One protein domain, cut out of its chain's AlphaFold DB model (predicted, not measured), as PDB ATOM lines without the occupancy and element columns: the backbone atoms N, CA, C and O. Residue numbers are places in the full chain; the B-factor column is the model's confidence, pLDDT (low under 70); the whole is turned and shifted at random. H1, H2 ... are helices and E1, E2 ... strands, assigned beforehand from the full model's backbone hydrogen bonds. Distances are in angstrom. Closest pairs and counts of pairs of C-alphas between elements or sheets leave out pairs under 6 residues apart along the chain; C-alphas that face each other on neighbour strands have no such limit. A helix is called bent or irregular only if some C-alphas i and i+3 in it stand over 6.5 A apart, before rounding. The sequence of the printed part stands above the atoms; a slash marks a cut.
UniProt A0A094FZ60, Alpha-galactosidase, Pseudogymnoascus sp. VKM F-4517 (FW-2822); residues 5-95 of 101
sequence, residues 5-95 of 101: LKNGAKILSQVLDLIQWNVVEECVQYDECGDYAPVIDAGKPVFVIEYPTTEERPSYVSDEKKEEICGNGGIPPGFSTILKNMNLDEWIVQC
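What this domain is: This is residues 5 to 95 of the 101 residues of the protein "Alpha-galactosidase" of Pseudogymnoascus sp. VKM F-4517 (FW-2822) (UniProt A0A094FZ60). A small four-strand sheet, twisted along its width, makes a wall with H3 packed over one face, while H2 and H4 only graze the sheet. H1 sits beside H3 toward one end of the long axis, and the link of residues 51 to 62 reaches toward the other end. The 91 printed residues hold four named helices and four named strands, in the order H1 E1 H2 H3 E2 H4 E3 E4; the class is mixed, helices and strands. The mixed sheet runs E1 E2 E3 E4, with E1, E2 and E3 parallel and E4 antiparallel to E3. The whole is compact, with a radius of gyration of the C-alphas of 13.4 A, and elongated, spanning 41 by 26 by 19 A.

Where its parts are: H1, residues 9 to 15, begins at C-alpha 9 (121.529, 140.998, 76.146); it is irregular, with C-alphas 10 and 13 7.6 A apart. E1 is residues 22 to 25, and H2 residues 27 to 30. H3, residues 33 to 41, is 13.3 A long and irregular, with C-alphas 35 and 38 7.4 A apart. E2, residues 46 to 50, is 12.9 A long and begins at (113.082, 133.179, 76.224). H4 is residues 63 to 70, 9.9 A long. E3, residues 79 to 84, is 15.8 A long. E4, residues 92 to 94, ends at (105.718, 127.584, 86.800).

How they stand to each other: Residues 5 to 6 pair in parallel with residues 22 to 23 of E1. H1 and H3 only just touch, with 3 pairs of C-alphas within 8 A, the closest being those of Ala 9 and Asp 35, 5.8 A apart. They run the same way at a shallow tilt of 23 degrees. E1 and E2 are parallel at 13 degrees, with N 24 and O 47 at 2.8 A. H3 is on the sheet, over E2, at a height over the sheet of 8.0 A; it runs along the strands, at 5 degrees to E2 on the local plane. E2 and E3 are parallel at 27 degrees, with N 48 and O 80 at 2.8 A. H2 and H4 are close but not clearly touching; their closest C-alphas, of Val 28 and Ile 69, are 6.7 A apart. E3 and E4 form an antiparallel hairpin, with N 83 and O 93 at 2.8 A. In H4 every O i to N i+4 pair is within hydrogen-bond range; H1 has 1 of 3 and H3 1 of 5, beside 3 of 4 and 4 of 6 O i to N i+3 pairs, and H2 is too short for an O i to N i+4 pair.

The domain as a whole: The farthest C-alphas, of Asp 17 and Glu 56, are 41.8 A apart. The printed part has no cut. The link from E2 to H4 is long, with 12 residues. The mean pLDDT of the printed part is 94.2, and residues 72 to 74 are under 70.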
ATOM      1  N   LEU A   5     121.688 131.238  74.237       98.62
ATOM      2  CA  LEU A   5     122.440 132.222  75.006       98.62
ATOM      3  C   LEU A   5     122.018 132.162  76.478       98.62
ATOM      4  O   LEU A   5     120.850 131.932  76.780       98.62
ATOM      5  N   LYS A   6     122.961 132.374  77.398       98.50
ATOM      6  CA  LYS A   6     122.677 132.605  78.819       98.50
ATOM      7  C   LYS A   6     122.868 134.092  79.119       98.50
ATOM      8  O   LYS A   6     123.964 134.604  78.895       98.50
ATOM      9  N   ASN A   7     121.830 134.757  79.629       98.25
ATOM     10  CA  ASN A   7     121.769 136.208  79.830       98.25
ATOM     11  C   ASN A   7     122.265 136.937  78.568       98.25
ATOM     12  O   ASN A   7     121.877 136.564  77.462       98.25
ATOM     13  N   GLY A   8     123.153 137.924  78.703       97.56
ATOM     14  CA  GLY A   8     123.972 138.388  77.584       97.56
ATOM     15  C   GLY A   8     123.268 139.314  76.593       97.56
ATOM     16  O   GLY A   8     123.697 139.382  75.442       97.56
ATOM     17  N   ALA A   9     122.253 140.070  77.019       96.94
ATOM     18  CA  ALA A   9     121.529 140.998  76.146       96.94
ATOM     19  C   ALA A   9     122.446 141.908  75.295       96.94
ATOM     20  O   ALA A   9     122.219 142.109  74.102       96.94
ATOM     21  N   LYS A  10     123.569 142.367  75.868       97.81
ATOM     22  CA  LYS A  10     124.559 143.239  75.201       97.81
ATOM     23  C   LYS A  10     125.222 142.635  73.956       97.81
ATOM     24  O   LYS A  10     125.783 143.385  73.163       97.81
ATOM     25  N   ILE A  11     125.196 141.311  73.787       98.06
ATOM     26  CA  ILE A  11     125.780 140.634  72.619       98.06
ATOM     27  C   ILE A  11     124.729 140.087  71.651       98.06
ATOM     28  O   ILE A  11     125.106 139.498  70.638       98.06
ATOM     29  N   LEU A  12     123.430 140.293  71.916       97.12
ATOM     30  CA  LEU A  12     122.351 139.740  71.092       97.12
ATOM     31  C   LEU A  12     122.500 140.106  69.615       97.12
ATOM     32  O   LEU A  12     122.386 139.229  68.769       97.12
ATOM     33  N   SER A  13     122.877 141.345  69.294       96.06
ATOM     34  CA  SER A  13     123.081 141.782  67.902       96.06
ATOM     35  C   SER A  13     124.123 140.967  67.120       96.06
ATOM     36  O   SER A  13     124.105 140.986  65.894       96.06
ATOM     37  N   GLN A  14     125.021 140.250  67.801       97.88
ATOM     38  CA  GLN A  14     126.074 139.441  67.183       97.88
ATOM     39  C   GLN A  14     125.719 137.954  67.105       97.88
ATOM     40  O   GLN A  14     126.263 137.236  66.269       97.88
ATOM     41  N   VAL A  15     124.848 137.472  67.997       97.81
ATOM     42  CA  VAL A  15     124.592 136.032  68.178       97.81
ATOM     43  C   VAL A  15     123.137 135.635  67.955       97.81
ATOM     44  O   VAL A  15     122.846 134.439  67.951       97.81
ATOM     45  N   LEU A  16     122.230 136.598  67.749       97.88
ATOM     46  CA  LEU A  16     120.794 136.350  67.627       97.88
ATOM     47  C   LEU A  16     120.491 135.306  66.556       97.88
ATOM     48  O   LEU A  16     119.741 134.380  66.836       97.88
ATOM     49  N   ASP A  17     121.115 135.380  65.379       97.38
ATOM     50  CA  ASP A  17     120.891 134.420  64.287       97.38
ATOM     51  C   ASP A  17     121.446 133.018  64.578       97.38
ATOM     52  O   ASP A  17     120.981 132.034  64.005       97.38
ATOM     53  N   LEU A  18     122.403 132.909  65.501       97.50
ATOM     54  CA  LEU A  18     123.092 131.662  65.828       97.50
ATOM     55  C   LEU A  18     122.338 130.838  66.879       97.50
ATOM     56  O   LEU A  18     122.333 129.610  66.806       97.50
ATOM     57  N   ILE A  19     121.694 131.496  67.846       98.31
ATOM     58  CA  ILE A  19     121.034 130.838  68.983       98.31
ATOM     59  C   ILE A  19     119.620 130.362  68.649       98.31
ATOM     60  O   ILE A  19     118.943 130.915  67.781       98.31
ATOM     61  N   GLN A  20     119.146 129.339  69.360       98.38
ATOM     62  CA  GLN A  20     117.769 128.845  69.251       98.38
ATOM     63  C   GLN A  20     116.863 129.364  70.375       98.38
ATOM     64  O   GLN A  20     115.650 129.363  70.200       98.38
ATOM     65  N   TRP A  21     117.431 129.804  71.501       98.19
ATOM     66  CA  TRP A  21     116.713 130.367  72.651       98.19
ATOM     67  C   TRP A  21     117.641 131.227  73.519       98.19
ATOM     68  O   TRP A  21     118.865 131.165  73.368       98.19
ATOM     69  N   ASN A  22     117.072 131.968  74.470       98.38
ATOM     70  CA  ASN A  22     117.817 132.623  75.550       98.38
ATOM     71  C   ASN A  22     117.345 132.072  76.901       98.38
ATOM     72  O   ASN A  22     116.147 132.021  77.152       98.38
ATOM     73  N   VAL A  23     118.264 131.663  77.773       98.44
ATOM     74  CA  VAL A  23     117.992 131.467  79.206       98.44
ATOM     75  C   VAL A  23     118.372 132.756  79.916       98.44
ATOM     76  O   VAL A  23     119.479 133.248  79.696       98.44
ATOM     77  N   VAL A  24     117.479 133.309  80.724       97.88
ATOM     78  CA  VAL A  24     117.646 134.590  81.413       97.88
ATOM     79  C   VAL A  24     117.359 134.394  82.895       97.88
ATOM     80  O   VAL A  24     116.382 133.749  83.254       97.88
ATOM     81  N   GLU A  25     118.220 134.918  83.754       97.94
ATOM     82  CA  GLU A  25     118.039 134.887  85.205       97.94
ATOM     83  C   GLU A  25     117.805 136.294  85.736       97.94
ATOM     84  O   GLU A  25     118.500 137.220  85.318       97.94
ATOM     85  N   GLU A  26     116.862 136.426  86.668       96.62
ATOM     86  CA  GLU A  26     116.662 137.630  87.488       96.62
ATOM     87  C   GLU A  26     116.347 138.912  86.695       96.62
ATOM     88  O   GLU A  26     116.565 140.023  87.183       96.62
ATOM     89  N   CYS A  27     115.813 138.801  85.475       95.81
ATOM     90  CA  CYS A  27     115.507 139.994  84.687       95.81
ATOM     91  C   CYS A  27     114.394 140.833  85.315       95.81
ATOM     92  O   CYS A  27     114.385 142.045  85.112       95.81
ATOM     93  N   VAL A  28     113.482 140.221  86.085       93.88
ATOM     94  CA  VAL A  28     112.440 140.957  86.813       93.88
ATOM     95  C   VAL A  28     113.073 141.724  87.970       93.88
ATOM     96  O   VAL A  28     112.805 142.909  88.150       93.88
ATOM     97  N   GLN A  29     113.960 141.070  88.727       94.00
ATOM     98  CA  GLN A  29     114.680 141.683  89.847       94.00
ATOM     99  C   GLN A  29     115.514 142.898  89.420       94.00
ATOM    100  O   GLN A  29     115.628 143.857  90.185       94.00
ATOM    101  N   TYR A  30     116.100 142.851  88.222       95.19
ATOM    102  CA  TYR A  30     116.984 143.899  87.713       95.19
ATOM    103  C   TYR A  30     116.327 144.867  86.718       95.19
ATOM    104  O   TYR A  30     117.005 145.783  86.264       95.19
ATOM    105  N   ASP A  31     115.033 144.714  86.418       93.38
ATOM    106  CA  ASP A  31     114.321 145.512  85.402       93.38
ATOM    107  C   ASP A  31     114.985 145.434  84.005       93.38
ATOM    108  O   ASP A  31     115.104 146.411  83.272       93.38
ATOM    109  N   GLU A  32     115.450 144.235  83.634       94.44
ATOM    110  CA  GLU A  32     116.194 143.964  82.392       94.44
ATOM    111  C   GLU A  32     115.414 143.076  81.405       94.44
ATOM    112  O   GLU A  32     115.922 142.732  80.337       94.44
ATOM    113  N   CYS A  33     114.176 142.664  81.711       94.19
ATOM    114  CA  CYS A  33     113.452 141.727  80.837       94.19
ATOM    115  C   CYS A  33     113.206 142.294  79.428       94.19
ATOM    116  O   CYS A  33     113.207 141.543  78.449       94.19
ATOM    117  N   GLY A  34     113.041 143.618  79.309       93.06
ATOM    118  CA  GLY A  34     112.857 144.304  78.028       93.06
ATOM    119  C   GLY A  34     114.051 144.174  77.078       93.06
ATOM    120  O   GLY A  34     113.860 144.135  75.862       93.06
ATOM    121  N   ASP A  35     115.265 144.000  77.604       95.56
ATOM    122  CA  ASP A  35     116.482 143.874  76.795       95.56
ATOM    123  C   ASP A  35     116.517 142.576  75.967       95.56
ATOM    124  O   ASP A  35     117.287 142.450  75.010       95.56
ATOM    125  N   TYR A  36     115.656 141.612  76.306       96.06
ATOM    126  CA  TYR A  36     115.521 140.330  75.618       96.06
ATOM    127  C   TYR A  36     114.376 140.299  74.594       96.06
ATOM    128  O   TYR A  36     114.200 139.281  73.918       96.06
ATOM    129  N   ALA A  37     113.647 141.408  74.406       93.88
ATOM    130  CA  ALA A  37     112.615 141.539  73.371       93.88
ATOM    131  C   ALA A  37     113.084 141.122  71.959       93.88
ATOM    132  O   ALA A  37     112.340 140.390  71.304       93.88
ATOM    133  N   PRO A  38     114.327 141.421  71.506       95.81
ATOM    134  CA  PRO A  38     114.795 140.985  70.188       95.81
ATOM    135  C   PRO A  38     114.762 139.465  69.967       95.81
ATOM    136  O   PRO A  38     114.677 139.007  68.829       95.81
ATOM    137  N   VAL A  39     114.843 138.664  71.037       97.06
ATOM    138  CA  VAL A  39     114.762 137.198  70.949       97.06
ATOM    139  C   VAL A  39     113.324 136.761  70.665       97.06
ATOM    140  O   VAL A  39     113.106 135.955  69.758       97.06
ATOM    141  N   ILE A  40     112.352 137.337  71.379       94.00
ATOM    142  CA  ILE A  40     110.920 137.099  71.152       94.00
ATOM    143  C   ILE A  40     110.499 137.601  69.768       94.00
ATOM    144  O   ILE A  40     109.835 136.866  69.037       94.00
ATOM    145  N   ASP A  41     110.939 138.796  69.371       94.25
ATOM    146  CA  ASP A  41     110.638 139.389  68.062       94.25
ATOM    147  C   ASP A  41     111.182 138.538  66.903       94.25
ATOM    148  O   ASP A  41     110.574 138.457  65.835       94.25
ATOM    149  N   ALA A  42     112.300 137.838  67.121       95.75
ATOM    150  CA  ALA A  42     112.850 136.863  66.181       95.75
ATOM    151  C   ALA A  42     112.099 135.512  66.175       95.75
ATOM    152  O   ALA A  42     112.530 134.571  65.503       95.75
ATOM    153  N   GLY A  43     111.005 135.384  66.931       95.19
ATOM    154  CA  GLY A  43     110.219 134.158  67.069       95.19
ATOM    155  C   GLY A  43     110.923 133.063  67.875       95.19
ATOM    156  O   GLY A  43     110.622 131.882  67.690       95.19
ATOM    157  N   LYS A  44     111.887 133.426  68.731       96.31
ATOM    158  CA  LYS A  44     112.676 132.484  69.535       96.31
ATOM    159  C   LYS A  44     112.244 132.547  71.004       96.31
ATOM    160  O   LYS A  44     111.959 133.629  71.507       96.31
ATOM    161  N   PRO A  45     112.197 131.412  71.720       95.94
ATOM    162  CA  PRO A  45     111.770 131.400  73.112       95.94
ATOM    163  C   PRO A  45     112.810 132.042  74.039       95.94
ATOM    164  O   PRO A  45     114.023 131.870  73.867       95.94
ATOM    165  N   VAL A  46     112.305 132.715  75.072       96.88
ATOM    166  CA  VAL A  46     113.082 133.179  76.224       96.88
ATOM    167  C   VAL A  46     112.608 132.428  77.464       96.88
ATOM    168  O   VAL A  46     111.429 132.477  77.815       96.88
ATOM    169  N   PHE A  47     113.522 131.711  78.113       97.19
ATOM    170  CA  PHE A  47     113.282 130.982  79.355       97.19
ATOM    171  C   PHE A  47     113.793 131.811  80.531       97.19
ATOM    172  O   PHE A  47     115.000 132.014  80.639       97.19
ATOM    173  N   VAL A  48     112.899 132.277  81.399       96.69
ATOM    174  CA  VAL A  48     113.256 133.089  82.572       96.69
ATOM    175  C   VAL A  48     113.272 132.234  83.823       96.69
ATOM    176  O   VAL A  48     112.376 131.415  84.043       96.69
ATOM    177  N   ILE A  49     114.274 132.458  84.662       97.94
ATOM    178  CA  ILE A  49     114.367 131.884  85.996       97.94
ATOM    179  C   ILE A  49     114.460 133.031  86.998       97.94
ATOM    180  O   ILE A  49     115.364 133.858  86.921       97.94
ATOM    181  N   GLU A  50     113.535 133.057  87.948       97.31
ATOM    182  CA  GLU A  50     113.564 133.982  89.079       97.31
ATOM    183  C   GLU A  50     113.816 133.207  90.377       97.31
ATOM    184  O   GLU A  50     113.350 132.072  90.540       97.31
ATOM    185  N   TYR A  51     114.529 133.827  91.321       97.38
ATOM    186  CA  TYR A  51     114.950 133.197  92.579       97.38
ATOM    187  C   TYR A  51     114.324 133.877  93.810       97.38
ATOM    188  O   TYR A  51     115.035 134.447  94.633       97.38
ATOM    189  N   PRO A  52     112.990 133.835  93.993       96.00
ATOM    190  CA  PRO A  52     112.320 134.587  95.060       96.00
ATOM    191  C   PRO A  52     112.480 133.985  96.465       96.00
ATOM    192  O   PRO A  52     111.963 134.540  97.435       96.00
ATOM    193  N   THR A  53     113.118 132.822  96.580       95.81
ATOM    194  CA  THR A  53     113.323 132.107  97.845       95.81
ATOM    195  C   THR A  53     114.545 132.636  98.583       95.81
ATOM    196  O   THR A  53     115.516 133.039  97.947       95.81
ATOM    197  N   THR A  54     114.561 132.530  99.908       92.88
ATOM    198  CA  THR A  54     115.758 132.821 100.717       92.88
ATOM    199  C   THR A  54     116.319 131.546 101.341       92.88
ATOM    200  O   THR A  54     115.636 130.521 101.385       92.88
ATOM    201  N   GLU A  55     117.549 131.594 101.860       90.81
ATOM    202  CA  GLU A  55     118.156 130.445 102.552       90.81
ATOM    203  C   GLU A  55     117.349 130.017 103.789       90.81
ATOM    204  O   GLU A  55     117.289 128.835 104.122       90.81
ATOM    205  N   GLU A  56     116.676 130.960 104.453       94.44
ATOM    206  CA  GLU A  56     115.829 130.697 105.620       94.44
ATOM    207  C   GLU A  56     114.462 130.107 105.247       94.44
ATOM    208  O   GLU A  56     113.771 129.541 106.101       94.44
ATOM    209  N   ARG A  57     114.039 130.270 103.989       94.56
ATOM    210  CA  ARG A  57     112.753 129.799 103.461       94.56
ATOM    211  C   ARG A  57     112.923 129.218 102.053       94.56
ATOM    212  O   ARG A  57     112.367 129.769 101.097       94.56
ATOM    213  N   PRO A  58     113.657 128.098 101.913       95.56
ATOM    214  CA  PRO A  58     113.758 127.415 100.636       95.56
ATOM    215  C   PRO A  58     112.384 126.882 100.235       95.56
ATOM    216  O   PRO A  58     111.553 126.541 101.083       95.56
ATOM    217  N   SER A  59     112.146 126.785  98.932       97.00
ATOM    218  CA  SER A  59     110.934 126.186  98.372       97.00
ATOM    219  C   SER A  59     109.620 126.870  98.783       97.00
ATOM    220  O   SER A  59     108.543 126.267  98.727       97.00
ATOM    221  N   TYR A  60     109.694 128.136  99.198       96.81
ATOM    222  CA  TYR A  60     108.546 128.938  99.594       96.81
ATOM    223  C   TYR A  60     108.597 130.321  98.949       96.81
ATOM    224  O   TYR A  60     109.590 131.035  99.037       96.81
ATOM    225  N   VAL A  61     107.474 130.725  98.360       95.69
ATOM    226  CA  VAL A  61     107.241 132.073  97.842       95.69
ATOM    227  C   VAL A  61     105.789 132.455  98.137       95.69
ATOM    228  O   VAL A  61     104.883 131.634  97.954       95.69
ATOM    229  N   SER A  62     105.568 133.665  98.659       95.38
ATOM    230  CA  SER A  62     104.224 134.168  98.970       95.38
ATOM    231  C   SER A  62     103.423 134.409  97.692       95.38
ATOM    232  O   SER A  62     103.999 134.649  96.633       95.38
ATOM    233  N   ASP A  63     102.093 134.380  97.774       94.19
ATOM    234  CA  ASP A  63     101.253 134.634  96.596       94.19
ATOM    235  C   ASP A  63     101.417 136.066  96.068       94.19
ATOM    236  O   ASP A  63     101.411 136.267  94.861       94.19
ATOM    237  N   GLU A  64     101.678 137.038  96.946       93.19
ATOM    238  CA  GLU A  64     102.032 138.410  96.558       93.19
ATOM    239  C   GLU A  64     103.311 138.448  95.713       93.19
ATOM    240  O   GLU A  64     103.322 139.048  94.644       93.19
ATOM    241  N   LYS A  65     104.370 137.747  96.140       92.94
ATOM    242  CA  LYS A  65     105.634 137.709  95.396       92.94
ATOM    243  C   LYS A  65     105.511 136.910  94.097       92.94
ATOM    244  O   LYS A  65     106.149 137.254  93.106       92.94
ATOM    245  N   LYS A  66     104.678 135.863  94.077       93.44
ATOM    246  CA  LYS A  66     104.331 135.162  92.830       93.44
ATOM    247  C   LYS A  66     103.609 136.088  91.863       93.44
ATOM    248  O   LYS A  66     103.947 136.057  90.694       93.44
ATOM    249  N   GLU A  67     102.644 136.880  92.322       91.12
ATOM    250  CA  GLU A  67     101.902 137.813  91.464       91.12
ATOM    251  C   GLU A  67     102.794 138.955  90.963       91.12
ATOM    252  O   GLU A  67     102.726 139.315  89.793       91.12
ATOM    253  N   GLU A  68     103.683 139.473  91.813       90.31
ATOM    254  CA  GLU A  68     104.689 140.472  91.430       90.31
ATOM    255  C   GLU A  68     105.552 139.977  90.260       90.31
ATOM    256  O   GLU A  68     105.770 140.708  89.295       90.31
ATOM    257  N   ILE A  69     106.010 138.724  90.332       92.75
ATOM    258  CA  ILE A  69     106.883 138.136  89.315       92.75
ATOM    259  C   ILE A  69     106.084 137.649  88.103       92.75
ATOM    260  O   ILE A  69     106.366 138.055  86.984       92.75
ATOM    261  N   CYS A  70     105.110 136.762  88.316       90.94
ATOM    262  CA  CYS A  70     104.368 136.055  87.269       90.94
ATOM    263  C   CYS A  70     103.246 136.882  86.622       90.94
ATOM    264  O   CYS A  70     102.707 136.460  85.599       90.94
ATOM    265  N   GLY A  71     102.841 137.997  87.231       83.69
ATOM    266  CA  GLY A  71     101.798 138.870  86.703       83.69
ATOM    267  C   GLY A  71     102.282 139.755  85.550       83.69
ATOM    268  O   GLY A  71     103.450 139.752  85.161       83.69
ATOM    269  N   ASN A  72     101.379 140.589  85.028       69.81
ATOM    270  CA  ASN A  72     101.653 141.490  83.893       69.81
ATOM    271  C   ASN A  72     102.676 142.607  84.192       69.81
ATOM    272  O   ASN A  72     103.035 143.353  83.284       69.81
ATOM    273  N   GLY A  73     103.084 142.778  85.453       65.50
ATOM    274  CA  GLY A  73     104.031 143.813  85.869       65.50
ATOM    275  C   GLY A  73     105.501 143.404  85.761       65.50
ATOM    276  O   GLY A  73     106.339 144.286  85.618       65.50
ATOM    277  N   GLY A  74     105.807 142.101  85.823       63.88
ATOM    278  CA  GLY A  74     107.185 141.603  85.894       63.88
ATOM    279  C   GLY A  74     107.723 141.024  84.585       63.88
ATOM    280  O   GLY A  74     108.874 141.263  84.236       63.88
ATOM    281  N   ILE A  75     106.909 140.279  83.830       78.69
ATOM    282  CA  ILE A  75     107.386 139.480  82.689       78.69
ATOM    283  C   ILE A  75     106.677 139.900  81.389       78.69
ATOM    284  O   ILE A  75     105.443 139.893  81.342       78.69
ATOM    285  N   PRO A  76     107.412 140.212  80.302       79.38
ATOM    286  CA  PRO A  76     106.795 140.495  79.010       79.38
ATOM    287  C   PRO A  76     106.083 139.265  78.408       79.38
ATOM    288  O   PRO A  76     106.507 138.127  78.634       79.38
ATOM    289  N   PRO A  77     105.036 139.456  77.580       83.12
ATOM    290  CA  PRO A  77     104.384 138.358  76.871       83.12
ATOM    291  C   PRO A  77     105.364 137.517  76.041       83.12
ATOM    292  O   PRO A  77     106.307 138.038  75.447       83.12
ATOM    293  N   GLY A  78     105.118 136.207  75.967       85.12
ATOM    294  CA  GLY A  78     105.944 135.267  75.190       85.12
ATOM    295  C   GLY A  78     107.146 134.671  75.934       85.12
ATOM    296  O   GLY A  78     107.773 133.740  75.428       85.12
ATOM    297  N   PHE A  79     107.440 135.139  77.147       91.94
ATOM    298  CA  PHE A  79     108.473 134.558  78.001       91.94
ATOM    299  C   PHE A  79     107.930 133.323  78.740       91.94
ATOM    300  O   PHE A  79     106.760 133.248  79.117       91.94
ATOM    301  N   SER A  80     108.793 132.326  78.932       94.31
ATOM    302  CA  SER A  80     108.499 131.099  79.677       94.31
ATOM    303  C   SER A  80     109.216 131.136  81.020       94.31
ATOM    304  O   SER A  80     110.424 130.907  81.069       94.31
ATOM    305  N   THR A  81     108.484 131.414  82.097       95.06
ATOM    306  CA  THR A  81     109.097 131.747  83.390       95.06
ATOM    307  C   THR A  81     108.839 130.710  84.471       95.06
ATOM    308  O   THR A  81     107.723 130.202  84.627       95.06
ATOM    309  N   ILE A  82     109.886 130.419  85.240       96.88
ATOM    310  CA  ILE A  82     109.850 129.535  86.401       96.88
ATOM    311  C   ILE A  82     110.484 130.221  87.616       96.88
ATOM    312  O   ILE A  82     111.423 131.003  87.484       96.88
ATOM    313  N   LEU A  83     109.992 129.890  88.807       97.38
ATOM    314  CA  LEU A  83     110.593 130.268  90.082       97.38
ATOM    315  C   LEU A  83     111.374 129.072  90.627       97.38
ATOM    316  O   LEU A  83     110.868 127.942  90.604       97.38
ATOM    317  N   LYS A  84     112.592 129.316  91.109       98.19
ATOM    318  CA  LYS A  84     113.512 128.277  91.588       98.19
ATOM    319  C   LYS A  84     114.186 128.683  92.895       98.19
ATOM    320  O   LYS A  84     114.256 129.859  93.237       98.19
ATOM    321  N   ASN A  85     114.723 127.687  93.593       97.88
ATOM    322  CA  ASN A  85     115.780 127.913  94.572       97.88
ATOM    323  C   ASN A  85     117.083 128.269  93.833       97.88
ATOM    324  O   ASN A  85     117.330 127.765  92.733       97.88
ATOM    325  N   MET A  86     117.944 129.082  94.452       96.81
ATOM    326  CA  MET A  86     119.230 129.509  93.868       96.81
ATOM    327  C   MET A  86     120.178 128.332  93.558       96.81
ATOM    328  O   MET A  86     120.987 128.388  92.639       96.81
ATOM    329  N   ASN A  87     120.068 127.226  94.300       96.19
ATOM    330  CA  ASN A  87     120.860 126.011  94.077       96.19
ATOM    331  C   ASN A  87     120.371 125.154  92.889       96.19
ATOM    332  O   ASN A  87     120.979 124.119  92.616       96.19
ATOM    333  N   LEU A  88     119.284 125.556  92.212       96.94
ATOM    334  CA  LEU A  88     118.672 124.845  91.086       96.94
ATOM    335  C   LEU A  88     118.307 123.381  91.394       96.94
ATOM    336  O   LEU A  88     118.448 122.505  90.538       96.94
ATOM    337  N   ASP A  89     117.817 123.115  92.608       96.44
ATOM    338  CA  ASP A  89     117.305 121.801  93.011       96.44
ATOM    339  C   ASP A  89     115.991 121.413  92.294       96.44
ATOM    340  O   ASP A  89     115.634 121.969  91.257       96.44
ATOM    341  N   GLU A  90     115.261 120.415  92.790       97.75
ATOM    342  CA  GLU A  90     114.025 119.936  92.156       97.75
ATOM    343  C   GLU A  90     112.868 120.948  92.234       97.75
ATOM    344  O   GLU A  90     112.037 120.996  91.324       97.75
ATOM    345  N   TRP A  91     112.809 121.790  93.274       98.00
ATOM    346  CA  TRP A  91     111.639 122.630  93.531       98.00
ATOM    347  C   TRP A  91     111.419 123.647  92.415       98.00
ATOM    348  O   TRP A  91     112.350 124.321  91.979       98.00
ATOM    349  N   ILE A  92     110.182 123.755  91.937       97.38
ATOM    350  CA  ILE A  92     109.819 124.615  90.815       97.38
ATOM    351  C   ILE A  92     108.395 125.135  90.978       97.38
ATOM    352  O   ILE A  92     107.485 124.395  91.353       97.38
ATOM    353  N   VAL A  93     108.193 126.405  90.634       96.81
ATOM    354  CA  VAL A  93     106.865 126.977  90.391       96.81
ATOM    355  C   VAL A  93     106.846 127.517  88.970       96.81
ATOM    356  O   VAL A  93     107.697 128.320  88.607       96.81
ATOM    357  N   GLN A  94     105.891 127.077  88.158       94.88
ATOM    358  CA  GLN A  94     105.718 127.584  86.800       94.88
ATOM    359  C   GLN A  94     104.752 128.774  86.812       94.88
ATOM    360  O   GLN A  94     103.644 128.657  87.341       94.88
ATOM    361  N   CYS A  95     105.154 129.899  86.217       93.19
ATOM    362  CA  CYS A  95     104.242 131.018  85.995       93.19
ATOM    363  C   CYS A  95     103.225 130.669  84.887       93.19
ATOM    364  O   CYS A  95     103.566 129.939  83.948       93.19
TER     365      CYS A  95